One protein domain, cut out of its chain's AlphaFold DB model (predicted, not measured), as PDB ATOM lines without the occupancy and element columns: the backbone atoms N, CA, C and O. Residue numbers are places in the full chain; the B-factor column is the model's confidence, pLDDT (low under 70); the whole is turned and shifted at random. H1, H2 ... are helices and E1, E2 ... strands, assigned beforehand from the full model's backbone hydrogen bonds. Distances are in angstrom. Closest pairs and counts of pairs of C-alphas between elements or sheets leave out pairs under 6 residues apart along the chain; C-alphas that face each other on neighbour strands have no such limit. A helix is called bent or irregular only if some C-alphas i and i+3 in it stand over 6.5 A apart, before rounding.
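What this domain is: This is residues 4 to 115 of the 116 residues of an uncharacterized protein of Dialister succinatiphilus YIT 11850 (UniProt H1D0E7). Look first for one strongly twisted six-stranded sheet, folded back on itself into two leaves and curled round the short helix H2. From it a long arm, residues 21 to 53 with helix H1 in it, reaches away, and residues 30 to 38 stick out. The printed part has 112 residues, in the order E1 H1 E2 E3 H2 E4 E5 E6; the sheet runs E3 E2 E1 E5 E6 E4 and is mixed, and the class is mixed, helices and strands. The whole is elongated, 61 by 38 by 22 A, and only just extended, close to loose, with a radius of gyration of the C-alphas of 20.3 A.

How they stand to each other: Begin with the folded sheet, one sheet bent back into two leaves: E3, residues 69 to 75, and E2, residues 54 to 63, face E5, residues 91 to 98, E6, residues 104 to 114, and E4, residues 83 to 86, with E1, residues 4 to 20, as the hinge. E1 bends by 94 degrees at residue 10, and its pairing is staggered: residues 4 to 10 pair with E5, antiparallel, N 7 to O 94 at 2.9 A, and residues 11 to 20 with E2, antiparallel, N 15 to O 59 at 3.0 A. E2 and E3 form a hairpin, N 60 to O 72 at 2.9 A; E5 and E6 form another, N 95 to O 107 at 2.8 A. Edge strand E4 is parallel to E6, N 84 to O 111 at 2.8 A. H2, residues 76 to 82, is on the sheet: its closest C-alphas to E2 are Met 76 and Tyr 57, 5.3 A, and to E6 Arg 82 and Gln 110, 4.6 A. H2 is irregular, C-alphas 78 and 81 being 7.8 A apart, with 0 of 3 O i to N i+4 pairs but 2 of 4 O i to N i+3 pairs within hydrogen-bond range. H1, residues 37 to 46, has every O i to N i+4 pair within range and is not on the sheet.

Where its parts are: Find C-alpha 4 at (162.350, 171.709, 132.217), where E1 begins its 32.9 A. H1 starts at C-alpha 37, (159.376, 121.475, 146.435), and measures 14.1 A. E2 measures 28.6 A, E3 20.4 A, E5 20.9 A and E6 27.7 A, ending at C-alpha 114, (161.994, 160.407, 108.265).

The domain as a whole: The C-alphas farthest apart, Glu 34 and Ser 88, are 63.1 A apart. The printed part has no cut; the link from E1 to H1 is long, 16 residues. Expect pLDDT under 70 at residues 21 to 35, 37 and 39 to 54.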
ATOM      1  N   GLU A   4     162.791 172.365 133.448       97.19
ATOM      2  CA  GLU A   4     162.350 171.709 132.217       97.19
ATOM      3  C   GLU A   4     162.869 172.467 130.996       97.19
ATOM      4  O   GLU A   4     162.699 173.680 130.891       97.19
ATOM      5  N   GLU A   5     163.484 171.744 130.064       97.19
ATOM      6  CA  GLU A   5     163.973 172.290 128.797       97.19
ATOM      7  C   GLU A   5     163.543 171.381 127.645       97.19
ATOM      8  O   GLU A   5     163.839 170.186 127.648       97.19
ATOM      9  N   THR A   6     162.838 171.934 126.658       97.81
ATOM     10  CA  THR A   6     162.364 171.182 125.488       97.81
ATOM     11  C   THR A   6     163.287 171.397 124.301       97.81
ATOM     12  O   THR A   6     163.636 172.526 123.970       97.81
ATOM     13  N   MET A   7     163.645 170.306 123.631       97.69
ATOM     14  CA  MET A   7     164.605 170.305 122.533       97.69
ATOM     15  C   MET A   7     164.296 169.202 121.519       97.69
ATOM     16  O   MET A   7     163.608 168.224 121.824       97.69
ATOM     17  N   ASN A   8     164.830 169.366 120.309       97.31
ATOM     18  CA  ASN A   8     164.791 168.344 119.272       97.31
ATOM     19  C   ASN A   8     166.129 167.604 119.256       97.31
ATOM     20  O   ASN A   8     167.170 168.217 119.032       97.31
ATOM     21  N   LEU A   9     166.092 166.296 119.492       97.25
ATOM     22  CA  LEU A   9     167.270 165.440 119.597       97.25
ATOM     23  C   LEU A   9     167.287 164.436 118.439       97.25
ATOM     24  O   LEU A   9     166.266 163.784 118.198       97.25
ATOM     25  N   PRO A  10     168.397 164.296 117.699       97.00
ATOM     26  CA  PRO A  10     168.429 163.437 116.525       97.00
ATOM     27  C   PRO A  10     168.312 161.963 116.920       97.00
ATOM     28  O   PRO A  10     168.921 161.499 117.889       97.00
ATOM     29  N   ILE A  11     167.523 161.211 116.151       96.25
ATOM     30  CA  ILE A  11     167.364 159.766 116.336       96.25
ATOM     31  C   ILE A  11     168.518 159.055 115.638       96.25
ATOM     32  O   ILE A  11     168.738 159.243 114.442       96.25
ATOM     33  N   ARG A  12     169.216 158.189 116.373       94.12
ATOM     34  CA  ARG A  12     170.279 157.330 115.835       94.12
ATOM     35  C   ARG A  12     169.775 155.945 115.447       94.12
ATOM     36  O   ARG A  12     170.287 155.351 114.505       94.12
ATOM     37  N   TYR A  13     168.785 155.426 116.167       94.00
ATOM     38  CA  TYR A  13     168.202 154.118 115.889       94.00
ATOM     39  C   TYR A  13     166.741 154.064 116.328       94.00
ATOM     40  O   TYR A  13     166.358 154.648 117.341       94.00
ATOM     41  N   VAL A  14     165.938 153.334 115.558       92.44
ATOM     42  CA  VAL A  14     164.538 153.061 115.862       92.44
ATOM     43  C   VAL A  14     164.232 151.597 115.573       92.44
ATOM     44  O   VAL A  14     164.706 151.043 114.580       92.44
ATOM     45  N   SER A  15     163.431 150.978 116.433       90.19
ATOM     46  CA  SER A  15     162.902 149.633 116.220       90.19
ATOM     47  C   SER A  15     161.475 149.544 116.731       90.19
ATOM     48  O   SER A  15     161.127 150.173 117.728       90.19
ATOM     49  N   ILE A  16     160.653 148.756 116.049       87.75
ATOM     50  CA  ILE A  16     159.327 148.381 116.526       87.75
ATOM     51  C   ILE A  16     159.405 146.903 116.865       87.75
ATOM     52  O   ILE A  16     159.685 146.080 115.995       87.75
ATOM     53  N   THR A  17     159.166 146.571 118.126       81.06
ATOM     54  CA  THR A  17     159.094 145.179 118.572       81.06
ATOM     55  C   THR A  17     157.843 144.979 119.399       81.06
ATOM     56  O   THR A  17     157.311 145.918 119.988       81.06
ATOM     57  N   THR A  18     157.366 143.747 119.446       78.31
ATOM     58  CA  THR A  18     156.255 143.401 120.318       78.31
ATOM     59  C   THR A  18     156.778 142.846 121.632       78.31
ATOM     60  O   THR A  18     157.706 142.041 121.655       78.31
ATOM     61  N   VAL A  19     156.194 143.299 122.737       71.31
ATOM     62  CA  VAL A  19     156.527 142.855 124.090       71.31
ATOM     63  C   VAL A  19     155.284 142.192 124.694       71.31
ATOM     64  O   VAL A  19     154.189 142.755 124.588       71.31
ATOM     65  N   PRO A  20     155.404 141.000 125.305       71.00
ATOM     66  CA  PRO A  20     154.311 140.380 126.053       71.00
ATOM     67  C   PRO A  20     153.786 141.326 127.142       71.00
ATOM     68  O   PRO A  20     154.564 141.772 127.984       71.00
ATOM     69  N   LYS A  21     152.485 141.652 127.130       60.41
ATOM     70  CA  LYS A  21     151.901 142.609 128.096       60.41
ATOM     71  C   LYS A  21     151.622 141.991 129.473       60.41
ATOM     72  O   LYS A  21     151.474 142.714 130.452       60.41
ATOM     73  N   GLU A  22     151.574 140.664 129.563       55.06
ATOM     74  CA  GLU A  22     151.211 139.949 130.788       55.06
ATOM     75  C   GLU A  22     152.432 139.277 131.425       55.06
ATOM     76  O   GLU A  22     152.718 138.103 131.205       55.06
ATOM     77  N   TYR A  23     153.146 140.033 132.259       47.97
ATOM     78  CA  TYR A  23     153.702 139.446 133.475       47.97
ATOM     79  C   TYR A  23     152.670 139.680 134.576       47.97
ATOM     80  O   TYR A  23     152.677 140.714 135.241       47.97
ATOM     81  N   THR A  24     151.722 138.760 134.723       44.56
ATOM     82  CA  THR A  24     150.898 138.684 135.928       44.56
ATOM     83  C   THR A  24     151.797 138.101 137.017       44.56
ATOM     84  O   THR A  24     152.143 136.922 136.914       44.56
ATOM     85  N   PRO A  25     152.221 138.869 138.041       45.03
ATOM     86  CA  PRO A  25     152.903 138.267 139.174       45.03
ATOM     87  C   PRO A  25     151.929 137.260 139.784       45.03
ATOM     88  O   PRO A  25     150.874 137.630 140.297       45.03
ATOM     89  N   HIS A  26     152.231 135.969 139.660       46.00
ATOM     90  CA  HIS A  26     151.535 134.979 140.466       46.00
ATOM     91  C   HIS A  26     151.846 135.294 141.930       46.00
ATOM     92  O   HIS A  26     152.995 135.640 142.229       46.00
ATOM     93  N   PRO A  27     150.836 135.266 142.819       47.16
ATOM     94  CA  PRO A  27     151.024 135.615 144.215       47.16
ATOM     95  C   PRO A  27     152.225 134.857 144.771       47.16
ATOM     96  O   PRO A  27     152.372 133.649 144.574       47.16
ATOM     97  N   VAL A  28     153.104 135.644 145.387       52.88
ATOM     98  CA  VAL A  28     154.338 135.223 146.034       52.88
ATOM     99  C   VAL A  28     154.007 134.044 146.940       52.88
ATOM    100  O   VAL A  28     153.018 134.080 147.675       52.88
ATOM    101  N   LEU A  29     154.818 132.993 146.836       55.78
ATOM    102  CA  LEU A  29     154.826 131.879 147.777       55.78
ATOM    103  C   LEU A  29     154.621 132.412 149.208       55.78
ATOM    104  O   LEU A  29     155.227 133.429 149.546       55.78
ATOM    105  N   PRO A  30     153.763 131.788 150.033       57.34
ATOM    106  CA  PRO A  30     153.420 132.323 151.346       57.34
ATOM    107  C   PRO A  30     154.694 132.602 152.155       57.34
ATOM    108  O   PRO A  30     155.452 131.680 152.439       57.34
ATOM    109  N   GLU A  31     154.920 133.868 152.530       54.41
ATOM    110  CA  GLU A  31     156.174 134.337 153.158       54.41
ATOM    111  C   GLU A  31     156.518 133.623 154.481       54.41
ATOM    112  O   GLU A  31     157.639 133.744 154.962       54.41
ATOM    113  N   ASN A  32     155.584 132.855 155.061       59.22
ATOM    114  CA  ASN A  32     155.711 132.217 156.376       59.22
ATOM    115  C   ASN A  32     155.264 130.738 156.421       59.22
ATOM    116  O   ASN A  32     154.831 130.262 157.471       59.22
ATOM    117  N   GLN A  33     155.340 129.992 155.315       62.97
ATOM    118  CA  GLN A  33     155.121 128.535 155.326       62.97
ATOM    119  C   GLN A  33     156.291 127.792 154.680       62.97
ATOM    120  O   GLN A  33     156.853 128.261 153.693       62.97
ATOM    121  N   GLU A  34     156.645 126.619 155.218       64.38
ATOM    122  CA  GLU A  34     157.530 125.687 154.515       64.38
ATOM    123  C   GLU A  34     156.861 125.288 153.196       64.38
ATOM    124  O   GLU A  34     155.833 124.610 153.172       64.38
ATOM    125  N   VAL A  35     157.421 125.771 152.089       62.09
ATOM    126  CA  VAL A  35     156.930 125.457 150.752       62.09
ATOM    127  C   VAL A  35     157.551 124.138 150.322       62.09
ATOM    128  O   VAL A  35     158.763 124.047 150.127       62.09
ATOM    129  N   ASP A  36     156.714 123.120 150.144       77.44
ATOM    130  CA  ASP A  36     157.136 121.859 149.544       77.44
ATOM    131  C   ASP A  36     157.655 122.079 148.109       77.44
ATOM    132  O   ASP A  36     157.081 122.840 147.321       77.44
ATOM    133  N   MET A  37     158.730 121.373 147.747       66.94
ATOM    134  CA  MET A  37     159.376 121.475 146.435       66.94
ATOM    135  C   MET A  37     158.395 121.168 145.294       66.94
ATOM    136  O   MET A  37     158.473 121.787 144.234       66.94
ATOM    137  N   GLY A  38     157.431 120.267 145.509       70.12
ATOM    138  CA  GLY A  38     156.378 119.968 144.537       70.12
ATOM    139  C   GLY A  38     155.467 121.165 144.261       70.12
ATOM    140  O   GLY A  38     155.133 121.430 143.107       70.12
ATOM    141  N   THR A  39     155.139 121.940 145.294       68.31
ATOM    142  CA  THR A  39     154.335 123.174 145.188       68.31
ATOM    143  C   THR A  39     155.112 124.283 144.477       68.31
ATOM    144  O   THR A  39     154.573 125.004 143.637       68.31
ATOM    145  N   LEU A  40     156.409 124.383 144.763       62.84
ATOM    146  CA  LEU A  40     157.322 125.327 144.120       62.84
ATOM    147  C   LEU A  40     157.454 125.030 142.619       62.84
ATOM    148  O   LEU A  40     157.307 125.919 141.779       62.84
ATOM    149  N   LEU A  41     157.652 123.758 142.270       63.66
ATOM    150  CA  LEU A  41     157.737 123.306 140.885       63.66
ATOM    151  C   LEU A  41     156.396 123.421 140.154       63.66
ATOM    152  O   LEU A  41     156.391 123.791 138.980       63.66
ATOM    153  N   SER A  42     155.260 123.172 140.822       62.34
ATOM    154  CA  SER A  42     153.946 123.363 140.204       62.34
ATOM    155  C   SER A  42     153.701 124.837 139.900       62.34
ATOM    156  O   SER A  42     153.325 125.140 138.772       62.34
ATOM    157  N   ALA A  43     154.002 125.739 140.843       59.28
ATOM    158  CA  ALA A  43     153.883 127.184 140.669       59.28
ATOM    159  C   ALA A  43     154.761 127.701 139.517       59.28
ATOM    160  O   ALA A  43     154.290 128.476 138.689       59.28
ATOM    161  N   ILE A  44     156.006 127.217 139.404       56.06
ATOM    162  CA  ILE A  44     156.903 127.527 138.278       56.06
ATOM    163  C   ILE A  44     156.353 126.962 136.957       56.06
ATOM    164  O   ILE A  44     156.404 127.632 135.926       56.06
ATOM    165  N   SER A  45     155.807 125.742 136.968       55.53
ATOM    166  CA  SER A  45     155.258 125.099 135.765       55.53
ATOM    167  C   SER A  45     153.981 125.776 135.255       55.53
ATOM    168  O   SER A  45     153.795 125.887 134.043       55.53
ATOM    169  N   SER A  46     153.136 126.272 136.167       49.94
ATOM    170  CA  SER A  46     151.914 127.023 135.867       49.94
ATOM    171  C   SER A  46     152.196 128.488 135.538       49.94
ATOM    172  O   SER A  46     151.420 129.100 134.816       49.94
ATOM    173  N   ALA A  47     153.336 129.025 135.991       49.22
ATOM    174  CA  ALA A  47     153.847 130.345 135.617       49.22
ATOM    175  C   ALA A  47     154.421 130.406 134.191       49.22
ATOM    176  O   ALA A  47     154.991 131.431 133.807       49.22
ATOM    177  N   LYS A  48     154.271 129.346 133.377       46.56
ATOM    178  CA  LYS A  48     154.352 129.458 131.915       46.56
ATOM    179  C   LYS A  48     153.248 130.409 131.459       46.56
ATOM    180  O   LYS A  48     152.126 129.999 131.183       46.56
ATOM    181  N   SER A  49     153.606 131.684 131.452       47.72
ATOM    182  CA  SER A  49     152.813 132.829 131.053       47.72
ATOM    183  C   SER A  49     151.875 132.491 129.896       47.72
ATOM    184  O   SER A  49     152.300 132.154 128.789       47.72
ATOM    185  N   GLN A  50     150.572 132.614 130.143       45.44
ATOM    186  CA  GLN A  50     149.632 132.881 129.067       45.44
ATOM    187  C   GLN A  50     150.027 134.244 128.489       45.44
ATOM    188  O   GLN A  50     149.682 135.283 129.033       45.44
ATOM    189  N   VAL A  51     150.818 134.265 127.417       47.22
ATOM    190  CA  VAL A  51     151.027 135.489 126.638       47.22
ATOM    191  C   VAL A  51     149.722 135.738 125.886       47.22
ATOM    192  O   VAL A  51     149.551 135.267 124.766       47.22
ATOM    193  N   SER A  52     148.759 136.401 126.529       51.41
ATOM    194  CA  SER A  52     147.440 136.653 125.933       51.41
ATOM    195  C   SER A  52     147.509 137.690 124.799       51.41
ATOM    196  O   SER A  52     146.713 137.636 123.861       51.41
ATOM    197  N   ALA A  53     148.486 138.609 124.847       57.47
ATOM    198  CA  ALA A  53     148.663 139.657 123.849       57.47
ATOM    199  C   ALA A  53     150.106 140.194 123.773       57.47
ATOM    200  O   ALA A  53     150.759 140.499 124.777       57.47
ATOM    201  N   LEU A  54     150.576 140.367 122.538       67.31
ATOM    202  CA  LEU A  54     151.812 141.055 122.177       67.31
ATOM    203  C   LEU A  54     151.514 142.550 121.964       67.31
ATOM    204  O   LEU A  54     150.791 142.904 121.036       67.31
ATOM    205  N   SER A  55     152.053 143.432 122.814       73.44
ATOM    206  CA  SER A  55     151.899 144.890 122.660       73.44
ATOM    207  C   SER A  55     153.054 145.478 121.852       73.44
ATOM    208  O   SER A  55     154.207 145.224 122.197       73.44
ATOM    209  N   PRO A  56     152.796 146.246 120.780       80.88
ATOM    210  CA  PRO A  56     153.853 146.886 120.010       80.88
ATOM    211  C   PRO A  56     154.456 148.069 120.775       80.88
ATOM    212  O   PRO A  56     153.746 148.963 121.228       80.88
ATOM    213  N   TYR A  57     155.781 148.096 120.860       87.38
ATOM    214  CA  TYR A  57     156.561 149.182 121.438       87.38
ATOM    215  C   TYR A  57     157.490 149.787 120.395       87.38
ATOM    216  O   TYR A  57     158.157 149.072 119.641       87.38
ATOM    217  N   LEU A  58     157.578 151.114 120.404       89.94
ATOM    218  CA  LEU A  58     158.567 151.865 119.647       89.94
ATOM    219  C   LEU A  58     159.791 152.102 120.528       89.94
ATOM    220  O   LEU A  58     159.723 152.866 121.486       89.94
ATOM    221  N   PHE A  59     160.911 151.476 120.187       92.88
ATOM    222  CA  PHE A  59     162.209 151.701 120.810       92.88
ATOM    223  C   PHE A  59     162.946 152.801 120.061       92.88
ATOM    224  O   PHE A  59     163.120 152.714 118.844       92.88
ATOM    225  N   VAL A  60     163.400 153.820 120.788       94.75
ATOM    226  CA  VAL A  60     164.091 154.974 120.216       94.75
ATOM    227  C   VAL A  60     165.408 155.204 120.945       94.75
ATOM    228  O   VAL A  60     165.433 155.402 122.162       94.75
ATOM    229  N   LEU A  61     166.495 155.209 120.176       96.31
ATOM    230  CA  LEU A  61     167.786 155.743 120.588       96.31
ATOM    231  C   LEU A  61     167.959 157.127 119.984       96.31
ATOM    232  O   LEU A  61     167.973 157.273 118.758       96.31
ATOM    233  N   PHE A  62     168.178 158.117 120.835       96.44
ATOM    234  CA  PHE A  62     168.492 159.474 120.412       96.44
ATOM    235  C   PHE A  62     169.766 159.975 121.085       96.44
ATOM    236  O   PHE A  62     170.210 159.454 122.110       96.44
ATOM    237  N   GLU A  63     170.382 160.966 120.459       97.12
ATOM    238  CA  GLU A  63     171.587 161.614 120.959       97.12
ATOM    239  C   GLU A  63     171.223 162.849 121.781       97.12
ATOM    240  O   GLU A  63     170.455 163.690 121.326       97.12
ATOM    241  N   THR A  64     171.753 162.950 122.995       95.19
ATOM    242  CA  THR A  64     171.509 164.073 123.906       95.19
ATOM    243  C   THR A  64     172.285 165.320 123.491       95.19
ATOM    244  O   THR A  64     173.200 165.261 122.673       95.19
ATOM    245  N   GLU A  65     172.001 166.457 124.129       93.44
ATOM    246  CA  GLU A  65     172.715 167.719 123.899       93.44
ATOM    247  C   GLU A  65     174.227 167.636 124.180       93.44
ATOM    248  O   GLU A  65     174.994 168.476 123.721       93.44
ATOM    249  N   LYS A  66     174.666 166.616 124.929       92.62
ATOM    250  CA  LYS A  66     176.081 166.348 125.229       92.62
ATOM    251  C   LYS A  66     176.711 165.295 124.309       92.62
ATOM    252  O   LYS A  66     177.815 164.839 124.591       92.62
ATOM    253  N   GLY A  67     176.007 164.859 123.262       91.38
ATOM    254  CA  GLY A  67     176.453 163.797 122.351       91.38
ATOM    255  C   GLY A  67     176.328 162.376 122.921       91.38
ATOM    256  O   GLY A  67     176.821 161.418 122.328       91.38
ATOM    257  N   GLY A  68     175.693 162.220 124.088       93.25
ATOM    258  CA  GLY A  68     175.490 160.924 124.735       93.25
ATOM    259  C   GLY A  68     174.315 160.159 124.130       93.25
ATOM    260  O   GLY A  68     173.365 160.754 123.634       93.25
ATOM    261  N   ALA A  69     174.345 158.832 124.194       93.44
ATOM    262  CA  ALA A  69     173.240 157.990 123.744       93.44
ATOM    263  C   ALA A  69     172.191 157.818 124.858       93.44
ATOM    264  O   ALA A  69     172.543 157.445 125.978       93.44
ATOM    265  N   PHE A  70     170.911 158.050 124.556       93.94
ATOM    266  CA  PHE A  70     169.797 157.830 125.483       93.94
ATOM    267  C   PHE A  70     168.717 156.952 124.845       93.94
ATOM    268  O   PHE A  70     168.321 157.171 123.699       93.94
ATOM    269  N   TRP A  71     168.238 155.965 125.601       93.38
ATOM    270  CA  TRP A  71     167.263 154.975 125.145       93.38
ATOM    271  C   TRP A  71     165.943 155.114 125.892       93.38
ATOM    272  O   TRP A  71     165.930 155.183 127.121       93.38
ATOM    273  N   GLN A  72     164.833 155.100 125.155       92.50
ATOM    274  CA  GLN A  72     163.476 155.004 125.701       92.50
ATOM    275  C   GLN A  72     162.583 154.157 124.800       92.50
ATOM    276  O   GLN A  72     162.884 153.942 123.625       92.50
ATOM    277  N   TYR A  73     161.463 153.707 125.360       88.81
ATOM    278  CA  TYR A  73     160.406 153.020 124.632       88.81
ATOM    279  C   TYR A  73     159.065 153.735 124.821       88.81
ATOM    280  O   TYR A  73     158.824 154.355 125.857       88.81
ATOM    281  N   LEU A  74     158.189 153.635 123.823       86.38
ATOM    282  CA  LEU A  74     156.801 154.091 123.892       86.38
ATOM    283  C   LEU A  74     155.872 152.904 123.632       86.38
ATOM    284  O   LEU A  74     156.074 152.200 122.641       86.38
ATOM    285  N   ASP A  75     154.871 152.686 124.496       84.62
ATOM    286  CA  ASP A  75     153.775 151.750 124.196       84.62
ATOM    287  C   ASP A  75     152.969 152.346 123.043       84.62
ATOM    288  O   ASP A  75     152.337 153.388 123.189       84.62
ATOM    289  N   MET A  76     153.013 151.719 121.870       77.38
ATOM    290  CA  MET A  76     152.294 152.247 120.715       77.38
ATOM    291  C   MET A  76     150.779 152.110 120.894       77.38
ATOM    292  O   MET A  76     150.029 152.846 120.251       77.38
ATOM    293  N   ALA A  77     150.310 151.217 121.774       72.75
ATOM    294  CA  ALA A  77     148.901 151.091 122.120       72.75
ATOM    295  C   ALA A  77     148.457 152.282 122.990       72.75
ATOM    296  O   ALA A  77     148.423 152.215 124.213       72.75
ATOM    297  N   GLY A  78     148.114 153.388 122.327       71.44
ATOM    298  CA  GLY A  78     147.643 154.633 122.946       71.44
ATOM    299  C   GLY A  78     148.459 155.865 122.556       71.44
ATOM    300  O   GLY A  78     147.952 156.977 122.645       71.44
ATOM    301  N   GLU A  79     149.676 155.675 122.043       79.25
ATOM    302  CA  GLU A  79     150.632 156.767 121.794       79.25
ATOM    303  C   GLU A  79     150.896 157.026 120.299       79.25
ATOM    304  O   GLU A  79     151.782 157.805 119.947       79.25
ATOM    305  N   LEU A  80     150.128 156.405 119.388       80.38
ATOM    306  CA  LEU A  80     150.288 156.593 117.934       80.38
ATOM    307  C   LEU A  80     150.212 158.068 117.506       80.38
ATOM    308  O   LEU A  80     150.883 158.462 116.558       80.38
ATOM    309  N   SER A  81     149.434 158.890 118.215       86.56
ATOM    310  CA  SER A  81     149.285 160.327 117.942       86.56
ATOM    311  C   SER A  81     150.566 161.137 118.164       86.56
ATOM    312  O   SER A  81     150.669 162.247 117.648       86.56
ATOM    313  N   ARG A  82     151.542 160.595 118.904       88.75
ATOM    314  CA  ARG A  82     152.852 161.221 119.149       88.75
ATOM    315  C   ARG A  82     153.890 160.855 118.096       88.75
ATOM    316  O   ARG A  82     154.992 161.398 118.134       88.75
ATOM    317  N   ILE A  83     153.572 159.930 117.189       91.00
ATOM    318  CA  ILE A  83     154.465 159.484 116.120       91.00
ATOM    319  C   ILE A  83     154.078 160.210 114.831       91.00
ATOM    320  O   ILE A  83     152.958 160.101 114.337       91.00
ATOM    321  N   HIS A  84     155.030 160.938 114.261       92.50
ATOM    322  CA  HIS A  84     154.845 161.740 113.061       92.50
ATOM    323  C   HIS A  84     155.882 161.375 112.002       92.50
ATOM    324  O   HIS A  84     156.987 160.936 112.313       92.50
ATOM    325  N   PHE A  85     155.545 161.614 110.736       91.81
ATOM    326  CA  PHE A  85     156.462 161.408 109.618       91.81
ATOM    327  C   PHE A  85     156.889 162.737 109.004       91.81
ATOM    328  O   PHE A  85     156.040 163.556 108.652       91.81
ATOM    329  N   THR A  86     158.194 162.912 108.815       87.62
ATOM    330  CA  THR A  86     158.819 164.134 108.286       87.62
ATOM    331  C   THR A  86     159.713 163.836 107.074       87.62
ATOM    332  O   THR A  86     160.083 162.688 106.831       87.62
ATOM    333  N   SER A  87     160.049 164.858 106.287       89.25
ATOM    334  CA  SER A  87     160.973 164.773 105.144       89.25
ATOM    335  C   SER A  87     162.420 165.157 105.489       89.25
ATOM    336  O   SER A  87     163.334 164.781 104.761       89.25
ATOM    337  N   SER A  88     162.646 165.881 106.589       81.94
ATOM    338  CA  SER A  88     163.905 166.587 106.888       81.94
ATOM    339  C   SER A  88     164.869 165.862 107.842       81.94
ATOM    340  O   SER A  88     165.921 166.407 108.167       81.94
ATOM    341  N   GLY A  89     164.545 164.636 108.263       90.50
ATOM    342  CA  GLY A  89     165.374 163.812 109.154       90.50
ATOM    343  C   GLY A  89     164.632 163.364 110.416       90.50
ATOM    344  O   GLY A  89     163.654 163.987 110.823       90.50
ATOM    345  N   SER A  90     165.078 162.261 111.020       95.38
ATOM    346  CA  SER A  90     164.433 161.680 112.205       95.38
ATOM    347  C   SER A  90     164.919 162.342 113.499       95.38
ATOM    348  O   SER A  90     166.124 162.415 113.744       95.38
ATOM    349  N   TYR A  91     163.999 162.769 114.362       96.88
ATOM    350  CA  TYR A  91     164.308 163.369 115.664       96.88
ATOM    351  C   TYR A  91     163.205 163.085 116.691       96.88
ATOM    352  O   TYR A  91     162.055 162.829 116.340       96.88
ATOM    353  N   VAL A  92     163.543 163.151 117.976       96.94
ATOM    354  CA  VAL A  92     162.556 163.223 119.056       96.94
ATOM    355  C   VAL A  92     162.427 164.662 119.521       96.94
ATOM    356  O   VAL A  92     163.429 165.345 119.713       96.94
ATOM    357  N   ASN A  93     161.200 165.124 119.733       97.38
ATOM    358  CA  ASN A  93     160.967 166.276 120.589       97.38
ATOM    359  C   ASN A  93     160.877 165.756 122.024       97.38
ATOM    360  O   ASN A  93     159.993 164.950 122.329       97.38
ATOM    361  N   ALA A  94     161.795 166.174 122.888       97.25
ATOM    362  CA  ALA A  94     161.868 165.702 124.264       97.25
ATOM    363  C   ALA A  94     162.051 166.867 125.236       97.25
ATOM    364  O   ALA A  94     162.711 167.857 124.923       97.25
ATOM    365  N   THR A  95     161.493 166.719 126.434       97.62
ATOM    366  CA  THR A  95     161.741 167.616 127.561       97.62
ATOM    367  C   THR A  95     162.753 166.973 128.495       97.62
ATOM    368  O   THR A  95     162.495 165.909 129.061       97.62
ATOM    369  N   LYS A  96     163.901 167.616 128.684       97.06
ATOM    370  CA  LYS A  96     164.838 167.283 129.751       97.06
ATOM    371  C   LYS A  96     164.293 167.829 131.064       97.06
ATOM    372  O   LYS A  96     164.137 169.037 131.214       97.06
ATOM    373  N   VAL A  97     164.012 166.940 132.008       96.75
ATOM    374  CA  VAL A  97     163.581 167.277 133.367       96.75
ATOM    375  C   VAL A  97     164.780 167.102 134.284       96.75
ATOM    376  O   VAL A  97     165.278 165.988 134.442       96.75
ATOM    377  N   THR A  98     165.249 168.195 134.878       96.25
ATOM    378  CA  THR A  98     166.342 168.195 135.855       96.25
ATOM    379  C   THR A  98     165.766 168.378 137.253       96.25
ATOM    380  O   THR A  98     165.056 169.347 137.534       96.25
ATOM    381  N   PHE A  99     166.057 167.425 138.129       95.31
ATOM    382  CA  PHE A  99     165.598 167.402 139.510       95.31
ATOM    383  C   PHE A  99     166.498 168.271 140.408       95.31
ATOM    384  O   PHE A  99     167.654 168.527 140.061       95.31
ATOM    385  N   PRO A 100     166.027 168.697 141.598       95.06
ATOM    386  CA  PRO A 100     166.810 169.543 142.504       95.06
ATOM    387  C   PRO A 100     168.154 168.946 142.946       95.06
ATOM    388  O   PRO A 100     169.063 169.684 143.304       95.06
ATOM    389  N   ASN A 101     168.288 167.618 142.915       94.75
ATOM    390  CA  ASN A 101     169.522 166.901 143.244       94.75
ATOM    391  C   ASN A 101     170.510 166.795 142.062       94.75
ATOM    392  O   ASN A 101     171.519 166.105 142.177       94.75
ATOM    393  N   GLY A 102     170.217 167.426 140.921       91.94
ATOM    394  CA  GLY A 102     171.048 167.395 139.716       91.94
ATOM    395  C   GLY A 102     170.866 166.154 138.835       91.94
ATOM    396  O   GLY A 102     171.411 166.116 137.730       91.94
ATOM    397  N   ALA A 103     170.087 165.157 139.269       94.06
ATOM    398  CA  ALA A 103     169.679 164.061 138.396       94.06
ATOM    399  C   ALA A 103     168.785 164.597 137.270       94.06
ATOM    400  O   ALA A 103     168.099 165.607 137.430       94.06
ATOM    401  N   TYR A 104     168.763 163.908 136.134       94.06
ATOM    402  CA  TYR A 104     167.914 164.290 135.015       94.06
ATOM    403  C   TYR A 104     167.342 163.070 134.302       94.06
ATOM    404  O   TYR A 104     167.908 161.978 134.337       94.06
ATOM    405  N   MET A 105     166.222 163.284 133.624       94.56
ATOM    406  CA  MET A 105     165.652 162.350 132.661       94.56
ATOM    407  C   MET A 105     165.178 163.116 131.430       94.56
ATOM    408  O   MET A 105     164.875 164.304 131.509       94.56
ATOM    409  N   TYR A 106     165.066 162.430 130.299       95.38
ATOM    410  CA  TYR A 106     164.357 162.963 129.140       95.38
ATOM    411  C   TYR A 106     162.968 162.342 129.116       95.38
ATOM    412  O   TYR A 106     162.837 161.129 129.233       95.38
ATOM    413  N   ARG A 107     161.935 163.152 128.930       94.44
ATOM    414  CA  ARG A 107     160.584 162.699 128.608       94.44
ATOM    415  C   ARG A 107     160.360 162.955 127.126       94.44
ATOM    416  O   ARG A 107     160.399 164.105 126.700       94.44
ATOM    417  N   ILE A 108     160.131 161.907 126.339       95.00
ATOM    418  CA  ILE A 108     159.730 162.085 124.939       95.00
ATOM    419  C   ILE A 108     158.359 162.767 124.922       95.00
ATOM    420  O   ILE A 108     157.460 162.338 125.633       95.00
ATOM    421  N   ASN A 109     158.174 163.802 124.109       95.88
ATOM    422  CA  ASN A 109     156.864 164.398 123.848       95.88
ATOM    423  C   ASN A 109     156.316 163.855 122.527       95.88
ATOM    424  O   ASN A 109     155.200 163.346 122.486       95.88
ATOM    425  N   GLN A 110     157.137 163.891 121.474       96.19
ATOM    426  CA  GLN A 110     156.799 163.423 120.129       96.19
ATOM    427  C   GLN A 110     158.010 162.768 119.458       96.19
ATOM    428  O   GLN A 110     159.160 163.100 119.756       96.19
ATOM    429  N   VAL A 111     157.747 161.864 118.519       95.56
ATOM    430  CA  VAL A 111     158.754 161.188 117.696       95.56
ATOM    431  C   VAL A 111     158.488 161.518 116.234       95.56
ATOM    432  O   VAL A 111     157.406 161.242 115.723       95.56
ATOM    433  N   PHE A 112     159.475 162.079 115.547       96.00
ATOM    434  CA  PHE A 112     159.416 162.389 114.124       96.00
ATOM    435  C   PHE A 112     160.347 161.446 113.369       96.00
ATOM    436  O   PHE A 112     161.559 161.453 113.576       96.00
ATOM    437  N   LEU A 113     159.785 160.623 112.489       93.50
ATOM    438  CA  LEU A 113     160.515 159.645 111.690       93.50
ATOM    439  C   LEU A 113     160.604 160.119 110.241       93.50
ATOM    440  O   LEU A 113     159.603 160.508 109.635       93.50
ATOM    441  N   GLN A 114     161.803 160.088 109.671       92.44
ATOM    442  CA  GLN A 114     161.994 160.407 108.265       92.44
ATOM    443  C   GLN A 114     161.305 159.359 107.384       92.44
ATOM    444  O   GLN A 114     161.470 158.154 107.591       92.44
ATOM    445  N   ARG A 115     160.552 159.819 106.382       83.88
ATOM    446  CA  ARG A 115     160.040 158.951 105.314       83.88
ATOM    447  C   ARG A 115     161.224 158.459 104.478       83.88
ATOM    448  O   ARG A 115     162.018 159.282 104.030       83.88
TER     449      ARG A 115